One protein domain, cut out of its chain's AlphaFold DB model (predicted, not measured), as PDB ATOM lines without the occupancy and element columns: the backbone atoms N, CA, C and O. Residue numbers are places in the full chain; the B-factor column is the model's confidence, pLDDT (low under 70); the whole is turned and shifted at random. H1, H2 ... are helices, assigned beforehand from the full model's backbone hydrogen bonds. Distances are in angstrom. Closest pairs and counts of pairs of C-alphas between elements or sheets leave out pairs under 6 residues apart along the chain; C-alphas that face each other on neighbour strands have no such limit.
ATOM      1  N   HIS A   2       7.421  37.074  54.398       54.53
ATOM      2  CA  HIS A   2       6.586  35.909  54.714       54.53
ATOM      3  C   HIS A   2       7.424  34.658  54.436       54.53
ATOM      4  O   HIS A   2       7.379  34.108  53.345       54.53
ATOM      5  N   ASN A   3       8.259  34.262  55.402       68.75
ATOM      6  CA  ASN A   3       9.098  33.059  55.287       68.75
ATOM      7  C   ASN A   3       8.378  31.789  55.781       68.75
ATOM      8  O   ASN A   3       8.991  30.728  55.853       68.75
ATOM      9  N   LEU A   4       7.096  31.892  56.144       83.12
ATOM     10  CA  LEU A   4       6.260  30.762  56.540       83.12
ATOM     11  C   LEU A   4       5.303  30.402  55.395       83.12
ATOM     12  O   LEU A   4       4.688  31.311  54.834       83.12
ATOM     13  N   PRO A   5       5.132  29.106  55.080       90.62
ATOM     14  CA  PRO A   5       4.009  28.628  54.279       90.62
ATOM     15  C   PRO A   5       2.671  29.162  54.810       90.62
ATOM     16  O   PRO A   5       2.488  29.265  56.021       90.62
ATOM     17  N   GLU A   6       1.735  29.477  53.916       85.62
ATOM     18  CA  GLU A   6       0.457  30.139  54.239       85.62
ATOM     19  C   GLU A   6      -0.364  29.379  55.296       85.62
ATOM     20  O   GLU A   6      -0.852  29.959  56.265       85.62
ATOM     21  N   GLU A   7      -0.436  28.055  55.178       84.62
ATOM     22  CA  GLU A   7      -1.116  27.189  56.148       84.62
ATOM     23  C   GLU A   7      -0.451  27.222  57.537       84.62
ATOM     24  O   GLU A   7      -1.125  27.323  58.568       84.62
ATOM     25  N   LEU A   8       0.886  27.234  57.576       89.06
ATOM     26  CA  LEU A   8       1.636  27.389  58.825       89.06
ATOM     27  C   LEU A   8       1.452  28.788  59.414       89.06
ATOM     28  O   LEU A   8       1.330  28.916  60.630       89.06
ATOM     29  N   TYR A   9       1.379  29.829  58.585       92.81
ATOM     30  CA  TYR A   9       1.126  31.193  59.042       92.81
ATOM     31  C   TYR A   9      -0.215  31.296  59.784       92.81
ATOM     32  O   TYR A   9      -0.252  31.756  60.929       92.81
ATOM     33  N   HIS A  10      -1.307  30.812  59.185       92.25
ATOM     34  CA  HIS A  10      -2.631  30.868  59.813       92.25
ATOM     35  C   HIS A  10      -2.729  29.968  61.050       92.25
ATOM     36  O   HIS A  10      -3.302  30.384  62.059       92.25
ATOM     37  N   SER A  11      -2.080  28.802  61.039       91.88
ATOM     38  CA  SER A  11      -1.968  27.944  62.227       91.88
ATOM     39  C   SER A  11      -1.261  28.652  63.395       91.88
ATOM     40  O   SER A  11      -1.713  28.574  64.540       91.88
ATOM     41  N   GLN A  12      -0.186  29.402  63.123       93.44
ATOM     42  CA  GLN A  12       0.521  30.199  64.137       93.44
ATOM     43  C   GLN A  12      -0.336  31.353  64.677       93.44
ATOM     44  O   GLN A  12      -0.299  31.632  65.878       93.44
ATOM     45  N   VAL A  13      -1.147  31.989  63.823       93.12
ATOM     46  CA  VAL A  13      -2.115  33.020  64.238       93.12
ATOM     47  C   VAL A  13      -3.117  32.448  65.248       93.12
ATOM     48  O   VAL A  13      -3.297  33.028  66.322       93.12
ATOM     49  N   VAL A  14      -3.709  31.282  64.961       92.62
ATOM     50  CA  VAL A  14      -4.641  30.604  65.883       92.62
ATOM     51  C   VAL A  14      -3.959  30.249  67.207       92.62
ATOM     52  O   VAL A  14      -4.523  30.492  68.281       92.62
ATOM     53  N   GLY A  15      -2.731  29.723  67.142       92.88
ATOM     54  CA  GLY A  15      -1.937  29.361  68.317       92.88
ATOM     55  C   GLY A  15      -1.656  30.552  69.239       92.88
ATOM     56  O   GLY A  15      -1.956  30.487  70.432       92.88
ATOM     57  N   LYS A  16      -1.143  31.663  68.697       94.31
ATOM     58  CA  LYS A  16      -0.813  32.862  69.491       94.31
ATOM     59  C   LYS A  16      -2.040  33.544  70.080       94.31
ATOM     60  O   LYS A  16      -2.012  33.949  71.237       94.31
ATOM     61  N   MET A  17      -3.129  33.630  69.323       93.75
ATOM     62  CA  MET A  17      -4.379  34.199  69.824       93.75
ATOM     63  C   MET A  17      -4.961  33.363  70.973       93.75
ATOM     64  O   MET A  17      -5.348  33.908  72.005       93.75
ATOM     65  N   SER A  18      -4.949  32.032  70.836       91.94
ATOM     66  CA  SER A  18      -5.386  31.121  71.903       91.94
ATOM     67  C   SER A  18      -4.492  31.225  73.141       91.94
ATOM     68  O   SER A  18      -4.990  31.201  74.265       91.94
ATOM     69  N   PHE A  19      -3.178  31.376  72.943       95.06
ATOM     70  CA  PHE A  19      -2.224  31.618  74.022       95.06
ATOM     71  C   PHE A  19      -2.532  32.917  74.777       95.06
ATOM     72  O   PHE A  19      -2.665  32.868  75.996       95.06
ATOM     73  N   ILE A  20      -2.723  34.042  74.077       95.44
ATOM     74  CA  ILE A  20      -3.052  35.339  74.694       95.44
ATOM     75  C   ILE A  20      -4.295  35.225  75.575       95.44
ATOM     76  O   ILE A  20      -4.252  35.583  76.749       95.44
ATOM     77  N   VAL A  21      -5.395  34.687  75.033       92.75
ATOM     78  CA  VAL A  21      -6.660  34.580  75.777       92.75
ATOM     79  C   VAL A  21      -6.520  33.640  76.977       92.75
ATOM     80  O   VAL A  21      -7.040  33.944  78.049       92.75
ATOM     81  N   ARG A  22      -5.767  32.540  76.840       93.38
ATOM     82  CA  ARG A  22      -5.470  31.637  77.960       93.38
ATOM     83  C   ARG A  22      -4.669  32.335  79.058       93.38
ATOM     84  O   ARG A  22      -5.012  32.196  80.226       93.38
ATOM     85  N   VAL A  23      -3.609  33.065  78.710       94.56
ATOM     86  CA  VAL A  23      -2.793  33.796  79.693       94.56
ATOM     87  C   VAL A  23      -3.624  34.886  80.367       94.56
ATOM     88  O   VAL A  23      -3.579  35.013  81.587       94.56
ATOM     89  N   LEU A  24      -4.457  35.601  79.609       93.94
ATOM     90  CA  LEU A  24      -5.367  36.607  80.152       93.94
ATOM     91  C   LEU A  24      -6.348  36.012  81.178       93.94
ATOM     92  O   LEU A  24      -6.586  36.613  82.218       93.94
ATOM     93  N   GLN A  25      -6.879  34.812  80.922       90.00
ATOM     94  CA  GLN A  25      -7.731  34.090  81.878       90.00
ATOM     95  C   GLN A  25      -6.981  33.649  83.144       90.00
ATOM     96  O   GLN A  25      -7.602  33.530  84.197       90.00
ATOM     97  N   LEU A  26      -5.669  33.397  83.056       89.69
ATOM     98  CA  LEU A  26      -4.843  33.039  84.212       89.69
ATOM     99  C   LEU A  26      -4.554  34.248  85.105       89.69
ATOM    100  O   LEU A  26      -4.640  34.127  86.324       89.69
ATOM    101  N   ILE A  27      -4.215  35.394  84.509       91.38
ATOM    102  CA  ILE A  27      -3.903  36.613  85.270       91.38
ATOM    103  C   ILE A  27      -5.162  37.326  85.775       91.38
ATOM    104  O   ILE A  27      -5.123  37.962  86.821       91.38
ATOM    105  N   ASP A  28      -6.278  37.205  85.052       92.12
ATOM    106  CA  ASP A  28      -7.547  37.857  85.371       92.12
ATOM    107  C   ASP A  28      -8.739  36.902  85.171       92.12
ATOM    108  O   ASP A  28      -9.512  37.031  84.211       92.12
ATOM    109  N   PRO A  29      -8.931  35.930  86.080       87.62
ATOM    110  CA  PRO A  29     -10.037  34.982  85.988       87.62
ATOM    111  C   PRO A  29     -11.408  35.628  86.239       87.62
ATOM    112  O   PRO A  29     -12.423  35.096  85.793       87.62
ATOM    113  N   LYS A  30     -11.460  36.760  86.959       88.62
ATOM    114  CA  LYS A  30     -12.712  37.433  87.354       88.62
ATOM    115  C   LYS A  30     -13.175  38.489  86.358       88.62
ATOM    116  O   LYS A  30     -14.340  38.875  86.383       88.62
ATOM    117  N   GLY A  31     -12.288  38.936  85.481       87.31
ATOM    118  CA  GLY A  31     -12.601  39.956  84.503       87.31
ATOM    119  C   GLY A  31     -12.486  41.382  85.024       87.31
ATOM    120  O   GLY A  31     -13.204  42.242  84.523       87.31
ATOM    121  N   SER A  32     -11.655  41.636  86.036       91.00
ATOM    122  CA  SER A  32     -11.533  42.954  86.665       91.00
ATOM    123  C   SER A  32     -10.550  43.894  85.959       91.00
ATOM    124  O   SER A  32     -10.744  45.105  86.032       91.00
ATOM    125  N   LEU A  33      -9.579  43.379  85.193       93.75
ATOM    126  CA  LEU A  33      -8.547  44.186  84.517       93.75
ATOM    127  C   LEU A  33      -9.066  44.783  83.196       93.75
ATOM    128  O   LEU A  33      -8.750  44.316  82.092       93.75
ATOM    129  N   GLN A  34      -9.929  45.795  83.303       92.88
ATOM    130  CA  GLN A  34     -10.652  46.386  82.172       92.88
ATOM    131  C   GLN A  34      -9.729  47.022  81.128       92.88
ATOM    132  O   GLN A  34     -10.004  46.899  79.930       92.88
ATOM    133  N   THR A  35      -8.632  47.663  81.543       93.81
ATOM    134  CA  THR A  35      -7.685  48.302  80.616       93.81
ATOM    135  C   THR A  35      -7.041  47.255  79.714       93.81
ATOM    136  O   THR A  35      -7.046  47.386  78.488       93.81
ATOM    137  N   ILE A  36      -6.582  46.155  80.316       94.94
ATOM    138  CA  ILE A  36      -5.956  45.035  79.609       94.94
ATOM    139  C   ILE A  36      -6.975  44.361  78.683       94.94
ATOM    140  O   ILE A  36      -6.715  44.159  77.498       94.94
ATOM    141  N   ARG A  37      -8.179  44.057  79.179       92.62
ATOM    142  CA  ARG A  37      -9.226  43.397  78.378       92.62
ATOM    143  C   ARG A  37      -9.681  44.212  77.181       92.62
ATOM    144  O   ARG A  37      -9.982  43.630  76.140       92.62
ATOM    145  N   LYS A  38      -9.724  45.536  77.316       94.56
ATOM    146  CA  LYS A  38     -10.041  46.433  76.207       94.56
ATOM    147  C   LYS A  38      -8.974  46.369  75.114       94.56
ATOM    148  O   LYS A  38      -9.327  46.333  73.939       94.56
ATOM    149  N   ASP A  39      -7.701  46.309  75.493       94.06
ATOM    150  CA  ASP A  39      -6.591  46.228  74.542       94.06
ATOM    151  C   ASP A  39      -6.526  44.881  73.801       94.06
ATOM    152  O   ASP A  39      -6.181  44.860  72.620       94.06
ATOM    153  N   TYR A  40      -6.934  43.779  74.443       94.50
ATOM    154  CA  TYR A  40      -7.031  42.441  73.827       94.50
ATOM    155  C   TYR A  40      -8.449  42.075  73.352       94.50
ATOM    156  O   TYR A  40      -8.755  40.902  73.112       94.50
ATOM    157  N   ALA A  41      -9.355  43.054  73.224       92.50
ATOM    158  CA  ALA A  41     -10.766  42.800  72.927       92.50
ATOM    159  C   ALA A  41     -10.972  42.050  71.605       92.50
ATOM    160  O   ALA A  41     -11.886  41.234  71.493       92.50
ATOM    161  N   ARG A  42     -10.109  42.291  70.610       90.81
ATOM    162  CA  ARG A  42     -10.207  41.661  69.289       90.81
ATOM    163  C   ARG A  42      -9.850  40.175  69.339       90.81
ATOM    164  O   ARG A  42     -10.562  39.363  68.757       90.81
ATOM    165  N   GLU A  43      -8.790  39.812  70.054       92.88
ATOM    166  CA  GLU A  43      -8.383  38.427  70.292       92.88
ATOM    167  C   GLU A  43      -9.452  37.665  71.080       92.88
ATOM    168  O   GLU A  43      -9.824  36.552  70.702       92.88
ATOM    169  N   ILE A  44      -9.992  38.289  72.136       90.75
ATOM    170  CA  ILE A  44     -11.095  37.731  72.931       90.75
ATOM    171  C   ILE A  44     -12.315  37.499  72.038       90.75
ATOM    172  O   ILE A  44     -12.865  36.400  72.030       90.75
ATOM    173  N   GLN A  45     -12.704  38.502  71.246       91.31
ATOM    174  CA  GLN A  45     -13.863  38.422  70.365       91.31
ATOM    175  C   GLN A  45     -13.722  37.307  69.325       91.31
ATOM    176  O   GLN A  45     -14.655  36.527  69.168       91.31
ATOM    177  N   CYS A  46     -12.572  37.167  68.656       88.69
ATOM    178  CA  CYS A  46     -12.360  36.077  67.697       88.69
ATOM    179  C   CYS A  46     -12.522  34.693  68.348       88.69
ATOM    180  O   CYS A  46     -13.164  33.812  67.774       88.69
ATOM    181  N   ILE A  47     -11.988  34.501  69.561       88.50
ATOM    182  CA  ILE A  47     -12.156  33.246  70.304       88.50
ATOM    183  C   ILE A  47     -13.625  33.020  70.689       88.50
ATOM    184  O   ILE A  47     -14.138  31.924  70.465       88.50
ATOM    185  N   THR A  48     -14.315  34.041  71.205       87.50
ATOM    186  CA  THR A  48     -15.733  33.953  71.588       87.50
ATOM    187  C   THR A  48     -16.648  33.704  70.388       87.50
ATOM    188  O   THR A  48     -17.573  32.901  70.478       87.50
ATOM    189  N   ASP A  49     -16.405  34.357  69.252       87.50
ATOM    190  CA  ASP A  49     -17.206  34.185  68.039       87.50
ATOM    191  C   ASP A  49     -17.011  32.785  67.444       87.50
ATOM    192  O   ASP A  49     -17.974  32.176  66.980       87.50
ATOM    193  N   ALA A  50     -15.797  32.230  67.509       86.06
ATOM    194  CA  ALA A  50     -15.554  30.842  67.124       86.06
ATOM    195  C   ALA A  50     -16.185  29.829  68.088       86.06
ATOM    196  O   ALA A  50     -16.689  28.804  67.637       86.06
ATOM    197  N   GLU A  51     -16.201  30.108  69.394       85.69
ATOM    198  CA  GLU A  51     -16.909  29.280  70.379       85.69
ATOM    199  C   GLU A  51     -18.422  29.289  70.145       85.69
ATOM    200  O   GLU A  51     -19.038  28.226  70.133       85.69
ATOM    201  N   LYS A  52     -19.012  30.461  69.884       85.94
ATOM    202  CA  LYS A  52     -20.435  30.589  69.534       85.94
ATOM    203  C   LYS A  52     -20.763  29.896  68.216       85.94
ATOM    204  O   LYS A  52     -21.773  29.207  68.136       85.94
ATOM    205  N   ALA A  53     -19.920  30.059  67.195       83.25
ATOM    206  CA  ALA A  53     -20.095  29.380  65.915       83.25
ATOM    207  C   ALA A  53     -20.030  27.855  66.082       83.25
ATOM    208  O   ALA A  53     -20.863  27.151  65.521       83.25
ATOM    209  N   LEU A  54     -19.098  27.353  66.899       81.69
ATOM    210  CA  LEU A  54     -19.019  25.932  67.225       81.69
ATOM    211  C   LEU A  54     -20.286  25.457  67.947       81.69
ATOM    212  O   LEU A  54     -20.863  24.473  67.513       81.69
ATOM    213  N   GLN A  55     -20.748  26.175  68.978       79.25
ATOM    214  CA  GLN A  55     -21.973  25.848  69.727       79.25
ATOM    215  C   GLN A  55     -23.221  25.814  68.832       79.25
ATOM    216  O   GLN A  55     -24.012  24.879  68.913       79.25
ATOM    217  N   GLN A  56     -23.378  26.799  67.943       77.62
ATOM    218  CA  GLN A  56     -24.488  26.845  66.988       77.62
ATOM    219  C   GLN A  56     -24.445  25.684  65.988       77.62
ATOM    220  O   GLN A  56     -25.497  25.206  65.568       77.62
ATOM    221  N   LEU A  57     -23.254  25.225  65.596       72.81
ATOM    222  CA  LEU A  57     -23.101  24.051  64.737       72.81
ATOM    223  C   LEU A  57     -23.476  22.769  65.495       72.81
ATOM    224  O   LEU A  57     -24.312  22.018  65.002       72.81
ATOM    225  N   THR A  58     -23.001  22.574  66.731       68.69
ATOM    226  CA  THR A  58     -23.391  21.411  67.553       68.69
ATOM    227  C   THR A  58     -24.894  21.360  67.845       68.69
ATOM    228  O   THR A  58     -25.477  20.278  67.852       68.69
ATOM    229  N   GLU A  59     -25.546  22.504  68.062       65.50
ATOM    230  CA  GLU A  59     -26.996  22.577  68.299       65.50
ATOM    231  C   GLU A  59     -27.834  22.306  67.034       65.50
ATOM    232  O   GLU A  59     -28.920  21.726  67.126       65.50
ATOM    233  N   ASN A  60     -27.344  22.701  65.854       63.03
ATOM    234  CA  ASN A  60     -28.026  22.476  64.575       63.03
ATOM    235  C   ASN A  60     -27.793  21.061  64.016       63.03
ATOM    236  O   ASN A  60     -28.706  20.492  63.413       63.03
ATOM    237  N   ASP A  61     -26.627  20.464  64.271       54.97
ATOM    238  CA  ASP A  61     -26.281  19.110  63.823       54.97
ATOM    239  C   ASP A  61     -26.978  18.011  64.651       54.97
ATOM    240  O   ASP A  61     -27.253  16.931  64.132       54.97
ATOM    241  N   CYS A  62     -27.424  18.297  65.885       49.25
ATOM    242  CA  CYS A  62     -28.308  17.403  66.654       49.25
ATOM    243  C   CYS A  62     -29.711  17.195  66.033       49.25
ATOM    244  O   CYS A  62     -30.525  16.469  66.607       49.25
ATOM    245  N   LYS A  63     -30.018  17.810  64.881       52.41
ATOM    246  CA  LYS A  63     -31.291  17.636  64.157       52.41
ATOM    247  C   LYS A  63     -31.179  16.867  62.837       52.41
ATOM    248  O   LYS A  63     -32.219  16.532  62.279       52.41
ATOM    249  N   LEU A  71     -15.385  19.759  62.097       57.59
ATOM    250  CA  LEU A  71     -15.066  21.150  62.407       57.59
ATOM    251  C   LEU A  71     -14.802  21.273  63.905       57.59
ATOM    252  O   LEU A  71     -15.710  21.333  64.729       57.59
ATOM    253  N   ASN A  72     -13.525  21.322  64.264       73.75
ATOM    254  CA  ASN A  72     -13.106  21.695  65.607       73.75
ATOM    255  C   ASN A  72     -12.917  23.226  65.697       73.75
ATOM    256  O   ASN A  72     -12.831  23.935  64.690       73.75
ATOM    257  N   LYS A  73     -12.832  23.752  66.927       80.12
ATOM    258  CA  LYS A  73     -12.590  25.185  67.197       80.12
ATOM    259  C   LYS A  73     -11.378  25.734  66.427       80.12
ATOM    260  O   LYS A  73     -11.383  26.896  66.031       80.12
ATOM    261  N   PHE A  74     -10.355  24.907  66.206       87.44
ATOM    262  CA  PHE A  74      -9.148  25.288  65.477       87.44
ATOM    263  C   PHE A  74      -9.446  25.588  63.999       87.44
ATOM    264  O   PHE A  74      -9.089  26.669  63.536       87.44
ATOM    265  N   THR A  75     -10.176  24.720  63.292       87.19
ATOM    266  CA  THR A  75     -10.528  24.912  61.872       87.19
ATOM    267  C   THR A  75     -11.358  26.182  61.648       87.19
ATOM    268  O   THR A  75     -11.117  26.924  60.695       87.19
ATOM    269  N   ILE A  76     -12.302  26.482  62.551       87.44
ATOM    270  CA  ILE A  76     -13.115  27.712  62.492       87.44
ATOM    271  C   ILE A  76     -12.225  28.955  62.617       87.44
ATOM    272  O   ILE A  76     -12.353  29.904  61.839       87.44
ATOM    273  N   LEU A  77     -11.299  28.951  63.577       89.44
ATOM    274  CA  LEU A  77     -10.371  30.059  63.797       89.44
ATOM    275  C   LEU A  77      -9.376  30.227  62.645       89.44
ATOM    276  O   LEU A  77      -9.061  31.352  62.260       89.44
ATOM    277  N   GLU A  78      -8.914  29.127  62.055       90.62
ATOM    278  CA  GLU A  78      -8.018  29.159  60.902       90.62
ATOM    279  C   GLU A  78      -8.708  29.790  59.681       90.62
ATOM    280  O   GLU A  78      -8.134  30.653  59.015       90.62
ATOM    281  N   GLN A  79      -9.973  29.443  59.427       88.88
ATOM    282  CA  GLN A  79     -10.778  30.065  58.371       88.88
ATOM    283  C   GLN A  79     -11.033  31.557  58.635       88.88
ATOM    284  O   GLN A  79     -10.956  32.368  57.711       88.88
ATOM    285  N   GLN A  80     -11.293  31.951  59.886       88.94
ATOM    286  CA  GLN A  80     -11.419  33.365  60.261       88.94
ATOM    287  C   GLN A  80     -10.106  34.138  60.054       88.94
ATOM    288  O   GLN A  80     -10.138  35.297  59.629       88.94
ATOM    289  N   SER A  81      -8.964  33.494  60.301       91.19
ATOM    290  CA  SER A  81      -7.639  34.048  60.022       91.19
ATOM    291  C   SER A  81      -7.416  34.249  58.519       91.19
ATOM    292  O   SER A  81      -7.066  35.354  58.105       91.19
ATOM    293  N   LYS A  82      -7.715  33.233  57.693       89.94
ATOM    294  CA  LYS A  82      -7.670  33.317  56.216       89.94
ATOM    295  C   LYS A  82      -8.584  34.420  55.672       89.94
ATOM    296  O   LYS A  82      -8.227  35.120  54.733       89.94
ATOM    297  N   ALA A  83      -9.736  34.631  56.307       89.50
ATOM    298  CA  ALA A  83     -10.685  35.689  55.959       89.50
ATOM    299  C   ALA A  83     -10.284  37.097  56.456       89.50
ATOM    300  O   ALA A  83     -11.073  38.032  56.317       89.50
ATOM    301  N   GLY A  84      -9.111  37.264  57.080       85.88
ATOM    302  CA  GLY A  84      -8.632  38.556  57.586       85.88
ATOM    303  C   GLY A  84      -9.404  39.096  58.797       85.88
ATOM    304  O   GLY A  84      -9.284  40.274  59.135       85.88
ATOM    305  N   LYS A  85     -10.212  38.256  59.461       87.81
ATOM    306  CA  LYS A  85     -10.992  38.656  60.644       87.81
ATOM    307  C   LYS A  85     -10.104  38.732  61.892       87.81
ATOM    308  O   LYS A  85     -10.276  39.636  62.714       87.81
ATOM    309  N   CYS A  86      -9.107  37.853  61.991       89.06
ATOM    310  CA  CYS A  86      -8.136  37.831  63.088       89.06
ATOM    311  C   CYS A  86      -7.024  38.893  62.924       89.06
ATOM    312  O   CYS A  86      -6.737  39.312  61.800       89.06
ATOM    313  N   PRO A  87      -6.376  39.334  64.020       91.31
ATOM    314  CA  PRO A  87      -5.177  40.172  63.948       91.31
ATOM    315  C   PRO A  87      -4.006  39.477  63.228       91.31
ATOM    316  O   PRO A  87      -3.957  38.249  63.133       91.31
ATOM    317  N   SER A  88      -3.048  40.267  62.732       90.94
ATOM    318  CA  SER A  88      -1.858  39.745  62.040       90.94
ATOM    319  C   SER A  88      -0.913  38.994  62.988       90.94
ATOM    320  O   SER A  88      -0.901  39.258  64.193       90.94
ATOM    321  N   LEU A  89      -0.083  38.089  62.454       91.31
ATOM    322  CA  LEU A  89       0.866  37.314  63.261       91.31
ATOM    323  C   LEU A  89       1.879  38.198  64.003       91.31
ATOM    324  O   LEU A  89       2.238  37.885  65.139       91.31
ATOM    325  N   ASP A  90       2.321  39.297  63.389       89.44
ATOM    326  CA  ASP A  90       3.280  40.227  63.993       89.44
ATOM    327  C   ASP A  90       2.644  40.967  65.175       89.44
ATOM    328  O   ASP A  90       3.207  40.983  66.272       89.44
ATOM    329  N   THR A  91       1.416  41.470  64.996       91.19
ATOM    330  CA  THR A  91       0.628  42.086  66.078       91.19
ATOM    331  C   THR A  91       0.423  41.105  67.230       91.19
ATOM    332  O   THR A  91       0.704  41.435  68.378       91.19
ATOM    333  N   LEU A  92       0.001  39.872  66.929       93.69
ATOM    334  CA  LEU A  92      -0.194  38.831  67.939       93.69
ATOM    335  C   LEU A  92       1.110  38.435  68.626       93.69
ATOM    336  O   LEU A  92       1.089  38.060  69.791       93.69
ATOM    337  N   SER A  93       2.246  38.495  67.934       92.00
ATOM    338  CA  SER A  93       3.545  38.186  68.532       92.00
ATOM    339  C   SER A  93       3.963  39.236  69.554       92.00
ATOM    340  O   SER A  93       4.390  38.858  70.642       92.00
ATOM    341  N   GLN A  94       3.781  40.519  69.241       91.00
ATOM    342  CA  GLN A  94       4.030  41.614  70.181       91.00
ATOM    343  C   GLN A  94       3.071  41.547  71.383       91.00
ATOM    344  O   GLN A  94       3.497  41.610  72.534       91.00
ATOM    345  N   ASN A  95       1.785  41.331  71.117       92.44
ATOM    346  CA  ASN A  95       0.732  41.198  72.123       92.44
ATOM    347  C   ASN A  95       0.951  39.990  73.055       92.44
ATOM    348  O   ASN A  95       0.864  40.114  74.277       92.44
ATOM    349  N   ALA A  96       1.294  38.825  72.497       94.06
ATOM    350  CA  ALA A  96       1.598  37.616  73.264       94.06
ATOM    351  C   ALA A  96       2.793  37.807  74.197       94.06
ATOM    352  O   ALA A  96       2.798  37.277  75.305       94.06
ATOM    353  N   TRP A  97       3.786  38.580  73.770       91.94
ATOM    354  CA  TRP A  97       4.948  38.865  74.591       91.94
ATOM    355  C   TRP A  97       4.584  39.679  75.829       91.94
ATOM    356  O   TRP A  97       4.905  39.275  76.945       91.94
ATOM    357  N   ILE A  98       3.901  40.810  75.645       95.12
ATOM    358  CA  ILE A  98       3.573  41.727  76.743       95.12
ATOM    359  C   ILE A  98       2.774  40.989  77.823       95.12
ATOM    360  O   ILE A  98       3.102  41.068  79.007       95.12
ATOM    361  N   ILE A  99       1.756  40.219  77.418       94.88
ATOM    362  CA  ILE A  99       0.928  39.467  78.370       94.88
ATOM    363  C   ILE A  99       1.698  38.321  79.041       94.88
ATOM    364  O   ILE A  99       1.452  38.015  80.208       94.88
ATOM    365  N   GLN A 100       2.654  37.707  78.337       94.81
ATOM    366  CA  GLN A 100       3.510  36.664  78.895       94.81
ATOM    367  C   GLN A 100       4.453  37.220  79.968       94.81
ATOM    368  O   GLN A 100       4.544  36.620  81.036       94.81
ATOM    369  N   GLU A 101       5.122  38.351  79.731       94.69
ATOM    370  CA  GLU A 101       6.009  38.968  80.732       94.69
ATOM    371  C   GLU A 101       5.229  39.430  81.969       94.69
ATOM    372  O   GLU A 101       5.668  39.205  83.097       94.69
ATOM    373  N   LEU A 102       4.025  39.976  81.774       95.38
ATOM    374  CA  LEU A 102       3.135  40.317  82.882       95.38
ATOM    375  C   LEU A 102       2.740  39.075  83.695       95.38
ATOM    376  O   LEU A 102       2.805  39.080  84.924       95.38
ATOM    377  N   SER A 103       2.382  37.982  83.014       95.19
ATOM    378  CA  SER A 103       2.088  36.711  83.677       95.19
ATOM    379  C   SER A 103       3.303  36.166  84.429       95.19
ATOM    380  O   SER A 103       3.137  35.662  85.539       95.19
ATOM    381  N   ARG A 104       4.513  36.275  83.859       95.38
ATOM    382  CA  ARG A 104       5.760  35.866  84.526       95.38
ATOM    383  C   ARG A 104       5.978  36.658  85.808       95.38
ATOM    384  O   ARG A 104       6.263  36.039  86.828       95.38
ATOM    385  N   LEU A 105       5.784  37.979  85.791       94.88
ATOM    386  CA  LEU A 105       5.868  38.809  86.998       94.88
ATOM    387  C   LEU A 105       4.923  38.293  88.089       94.88
ATOM    388  O   LEU A 105       5.379  37.995  89.190       94.88
ATOM    389  N   ILE A 106       3.636  38.122  87.765       94.38
ATOM    390  CA  ILE A 106       2.606  37.660  88.712       94.38
ATOM    391  C   ILE A 106       2.946  36.273  89.277       94.38
ATOM    392  O   ILE A 106       2.754  36.021  90.464       94.38
ATOM    393  N   THR A 107       3.463  35.364  88.446       94.44
ATOM    394  CA  THR A 107       3.852  34.020  88.893       94.44
ATOM    395  C   THR A 107       5.100  34.043  89.778       94.44
ATOM    396  O   THR A 107       5.125  33.390  90.819       94.44
ATOM    397  N   LEU A 108       6.136  34.798  89.408       95.69
ATOM    398  CA  LEU A 108       7.426  34.772  90.106       95.69
ATOM    399  C   LEU A 108       7.371  35.386  91.510       95.69
ATOM    400  O   LEU A 108       8.136  34.967  92.385       95.69
ATOM    401  N   ILE A 109       6.468  36.341  91.748       95.56
ATOM    402  CA  ILE A 109       6.297  36.984  93.060       95.56
ATOM    403  C   ILE A 109       5.415  36.188  94.031       95.56
ATOM    404  O   ILE A 109       5.288  36.590  95.186       95.56
ATOM    405  N   GLN A 110       4.843  35.051  93.615       93.31
ATOM    406  CA  GLN A 110       4.101  34.188  94.534       93.31
ATOM    407  C   GLN A 110       4.970  33.802  95.752       93.31
ATOM    408  O   GLN A 110       6.179  33.568  95.598       93.31
ATOM    409  N   PRO A 111       4.387  33.745  96.968       92.62
ATOM    410  CA  PRO A 111       2.949  33.745  97.283       92.62
ATOM    411  C   PRO A 111       2.288  35.135  97.384       92.62
ATOM    412  O   PRO A 111       1.117  35.215  97.749       92.62
ATOM    413  N   PHE A 112       3.006  36.221  97.094       95.00
ATOM    414  CA  PHE A 112       2.444  37.570  97.133       95.00
ATOM    415  C   PHE A 112       1.648  37.883  95.859       95.00
ATOM    416  O   PHE A 112       1.880  37.292  94.804       95.00
ATOM    417  N   SER A 113       0.709  38.820  95.960       91.69
ATOM    418  CA  SER A 113      -0.130  39.271  94.848       91.69
ATOM    419  C   SER A 113       0.039  40.768  94.626       91.69
ATOM    420  O   SER A 113       0.141  41.520  95.591       91.69
ATOM    421  N   LEU A 114       0.032  41.184  93.360       91.81
ATOM    422  CA  LEU A 114      -0.118  42.586  92.979       91.81
ATOM    423  C   LEU A 114      -1.591  42.988  93.076       91.81
ATOM    424  O   LEU A 114      -2.469  42.209  92.695       91.81
ATOM    425  N   ASP A 115      -1.843  44.210  93.531       91.81
ATOM    426  CA  ASP A 115      -3.165  44.821  93.433       91.81
ATOM    427  C   ASP A 115      -3.516  45.106  91.963       91.81
ATOM    428  O   ASP A 115      -2.632  45.324  91.131       91.81
ATOM    429  N   GLU A 116      -4.810  45.121  91.632       91.12
ATOM    430  CA  GLU A 116      -5.293  45.256  90.247       91.12
ATOM    431  C   GLU A 116      -4.733  46.505  89.545       91.12
ATOM    432  O   GLU A 116      -4.285  46.422  88.403       91.12
ATOM    433  N   GLU A 117      -4.669  47.636  90.257       91.00
ATOM    434  CA  GLU A 117      -4.091  48.891  89.758       91.00
ATOM    435  C   GLU A 117      -2.612  48.734  89.374       91.00
ATOM    436  O   GLU A 117      -2.194  49.165  88.299       91.00
ATOM    437  N   MET A 118      -1.829  48.037  90.203       91.19
ATOM    438  CA  MET A 118      -0.406  47.794  89.948       91.19
ATOM    439  C   MET A 118      -0.189  46.835  88.771       91.19
ATOM    440  O   MET A 118       0.788  46.974  88.032       91.19
ATOM    441  N   ILE A 119      -1.098  45.875  88.562       92.81
ATOM    442  CA  ILE A 119      -1.060  44.986  87.391       92.81
ATOM    443  C   ILE A 119      -1.302  45.790  86.108       92.81
ATOM    444  O   ILE A 119      -0.563  45.622  85.133       92.81
ATOM    445  N   GLU A 120      -2.301  46.678  86.097       92.81
ATOM    446  CA  GLU A 120      -2.570  47.534  84.937       92.81
ATOM    447  C   GLU A 120      -1.429  48.532  84.679       92.81
ATOM    448  O   GLU A 120      -1.044  48.744  83.526       92.81
ATOM    449  N   GLU A 121      -0.822  49.093  85.728       92.06
ATOM    450  CA  GLU A 121       0.340  49.975  85.595       92.06
ATOM    451  C   GLU A 121       1.549  49.235  84.999       92.06
ATOM    452  O   GLU A 121       2.168  49.717  84.043       92.06
ATOM    453  N   ALA A 122       1.869  48.044  85.515       91.44
ATOM    454  CA  ALA A 122       2.953  47.215  84.992       91.44
ATOM    455  C   ALA A 122       2.711  46.829  83.523       91.44
ATOM    456  O   ALA A 122       3.628  46.913  82.703       91.44
ATOM    457  N   TYR A 123       1.469  46.479  83.170       94.38
ATOM    458  CA  TYR A 123       1.068  46.208  81.791       94.38
ATOM    459  C   TYR A 123       1.341  47.400  80.866       94.38
ATOM    460  O   TYR A 123       1.986  47.240  79.827       94.38
ATOM    461  N   LEU A 124       0.884  48.598  81.244       93.31
ATOM    462  CA  LEU A 124       1.065  49.804  80.434       93.31
ATOM    463  C   LEU A 124       2.546  50.161  80.274       93.31
ATOM    464  O   LEU A 124       2.966  50.527  79.175       93.31
ATOM    465  N   LYS A 125       3.353  50.006  81.333       91.25
ATOM    466  CA  LYS A 125       4.809  50.200  81.258       91.25
ATOM    467  C   LYS A 125       5.445  49.237  80.266       91.25
ATOM    468  O   LYS A 125       6.148  49.693  79.372       91.25
ATOM    469  N   MET A 126       5.161  47.935  80.365       92.75
ATOM    470  CA  MET A 126       5.701  46.923  79.448       92.75
ATOM    471  C   MET A 126       5.253  47.152  78.000       92.75
ATOM    472  O   MET A 126       6.061  47.031  77.081       92.75
ATOM    473  N   LYS A 127       3.985  47.522  77.789       93.50
ATOM    474  CA  LYS A 127       3.416  47.807  76.463       93.50
ATOM    475  C   LYS A 127       4.095  48.989  75.774       93.50
ATOM    476  O   LYS A 127       4.280  48.961  74.561       93.50
ATOM    477  N   ASN A 128       4.442  50.023  76.537       91.75
ATOM    478  CA  ASN A 128       5.018  51.259  76.009       91.75
ATOM    479  C   ASN A 128       6.546  51.197  75.826       91.75
ATOM    480  O   ASN A 128       7.135  52.180  75.373       91.75
TER     481      ASN A 128
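This is residues 2 to 63 and 71 to 128 of the 605 residues of an uncharacterized protein of Legionella worsleiensis (UniProt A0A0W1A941). Two long helices, H1 and H5, lie side by side at a shallow tilt, and a third, H3, starts at the middle of H1 and runs away from it nearly at a right angle. The short H4 fills the angle between H1 and H3, while H6 folds back on H5 and has the small H2 beside it. The printed part has 120 residues with six named helices, H1 to H6 in order, and no named strand; its class is all helix. It is only just compact, close to loose, with a radius of gyration of the C-alphas of 16.1 A, and its spans of 50 by 40 by 22 A make it only just flat.

H1, residues 6 to 27, begins at C-alpha 6 (0.457, 30.139, 54.239) and is 32.0 A long. H2 is residues 34 to 39, and H3, residues 41 to 61, is 29.7 A long, ending at C-alpha 61 (-26.281, 19.110, 63.823). H4 is residues 73 to 82. H5, residues 89 to 108, is 27.8 A long. H6, residues 116 to 127, ends at C-alpha 127 (3.416, 47.807, 76.463).

The hub is H1, which touches H3, H4 and H5. With residues 17 to 21 alone it touches H3, about perpendicular at 76 degrees; the closest C-alphas, of Met 17 and Glu 43, are 5.8 A apart. H4 touches H3 at a steep tilt of 57 degrees, closest at the C-alphas of Ala 50 and Ile 76, 6.1 A. H1 and H5 run the same way at 29 degrees, closest at the C-alphas of Val 13 and Leu 89, 5.3 A. H5 and H6 form a helical hairpin, closest at the C-alphas of Ile 98 and Lys 127, 6.1 A. H2 and H6 only just touch, with 3 pairs of C-alphas within 8 A, closest at those of Thr 35 and Glu 120, 6.7 A. In H1, H2, H3, H4, H5 and H6 every O i to N i+4 pair is within hydrogen-bond range.

The two C-alphas farthest apart, of Lys 63 and Lys 125, are 51.5 A apart. Residues 64 to 70 are not printed, and C-alphas 63 and 71 are 16.7 A apart across this cut. Of the links that are printed whole, H2 to H3 is tight and the others are short. The mean pLDDT of the printed part is 88.4; residues 2 to 3, 58 to 63 and 71 are under 70.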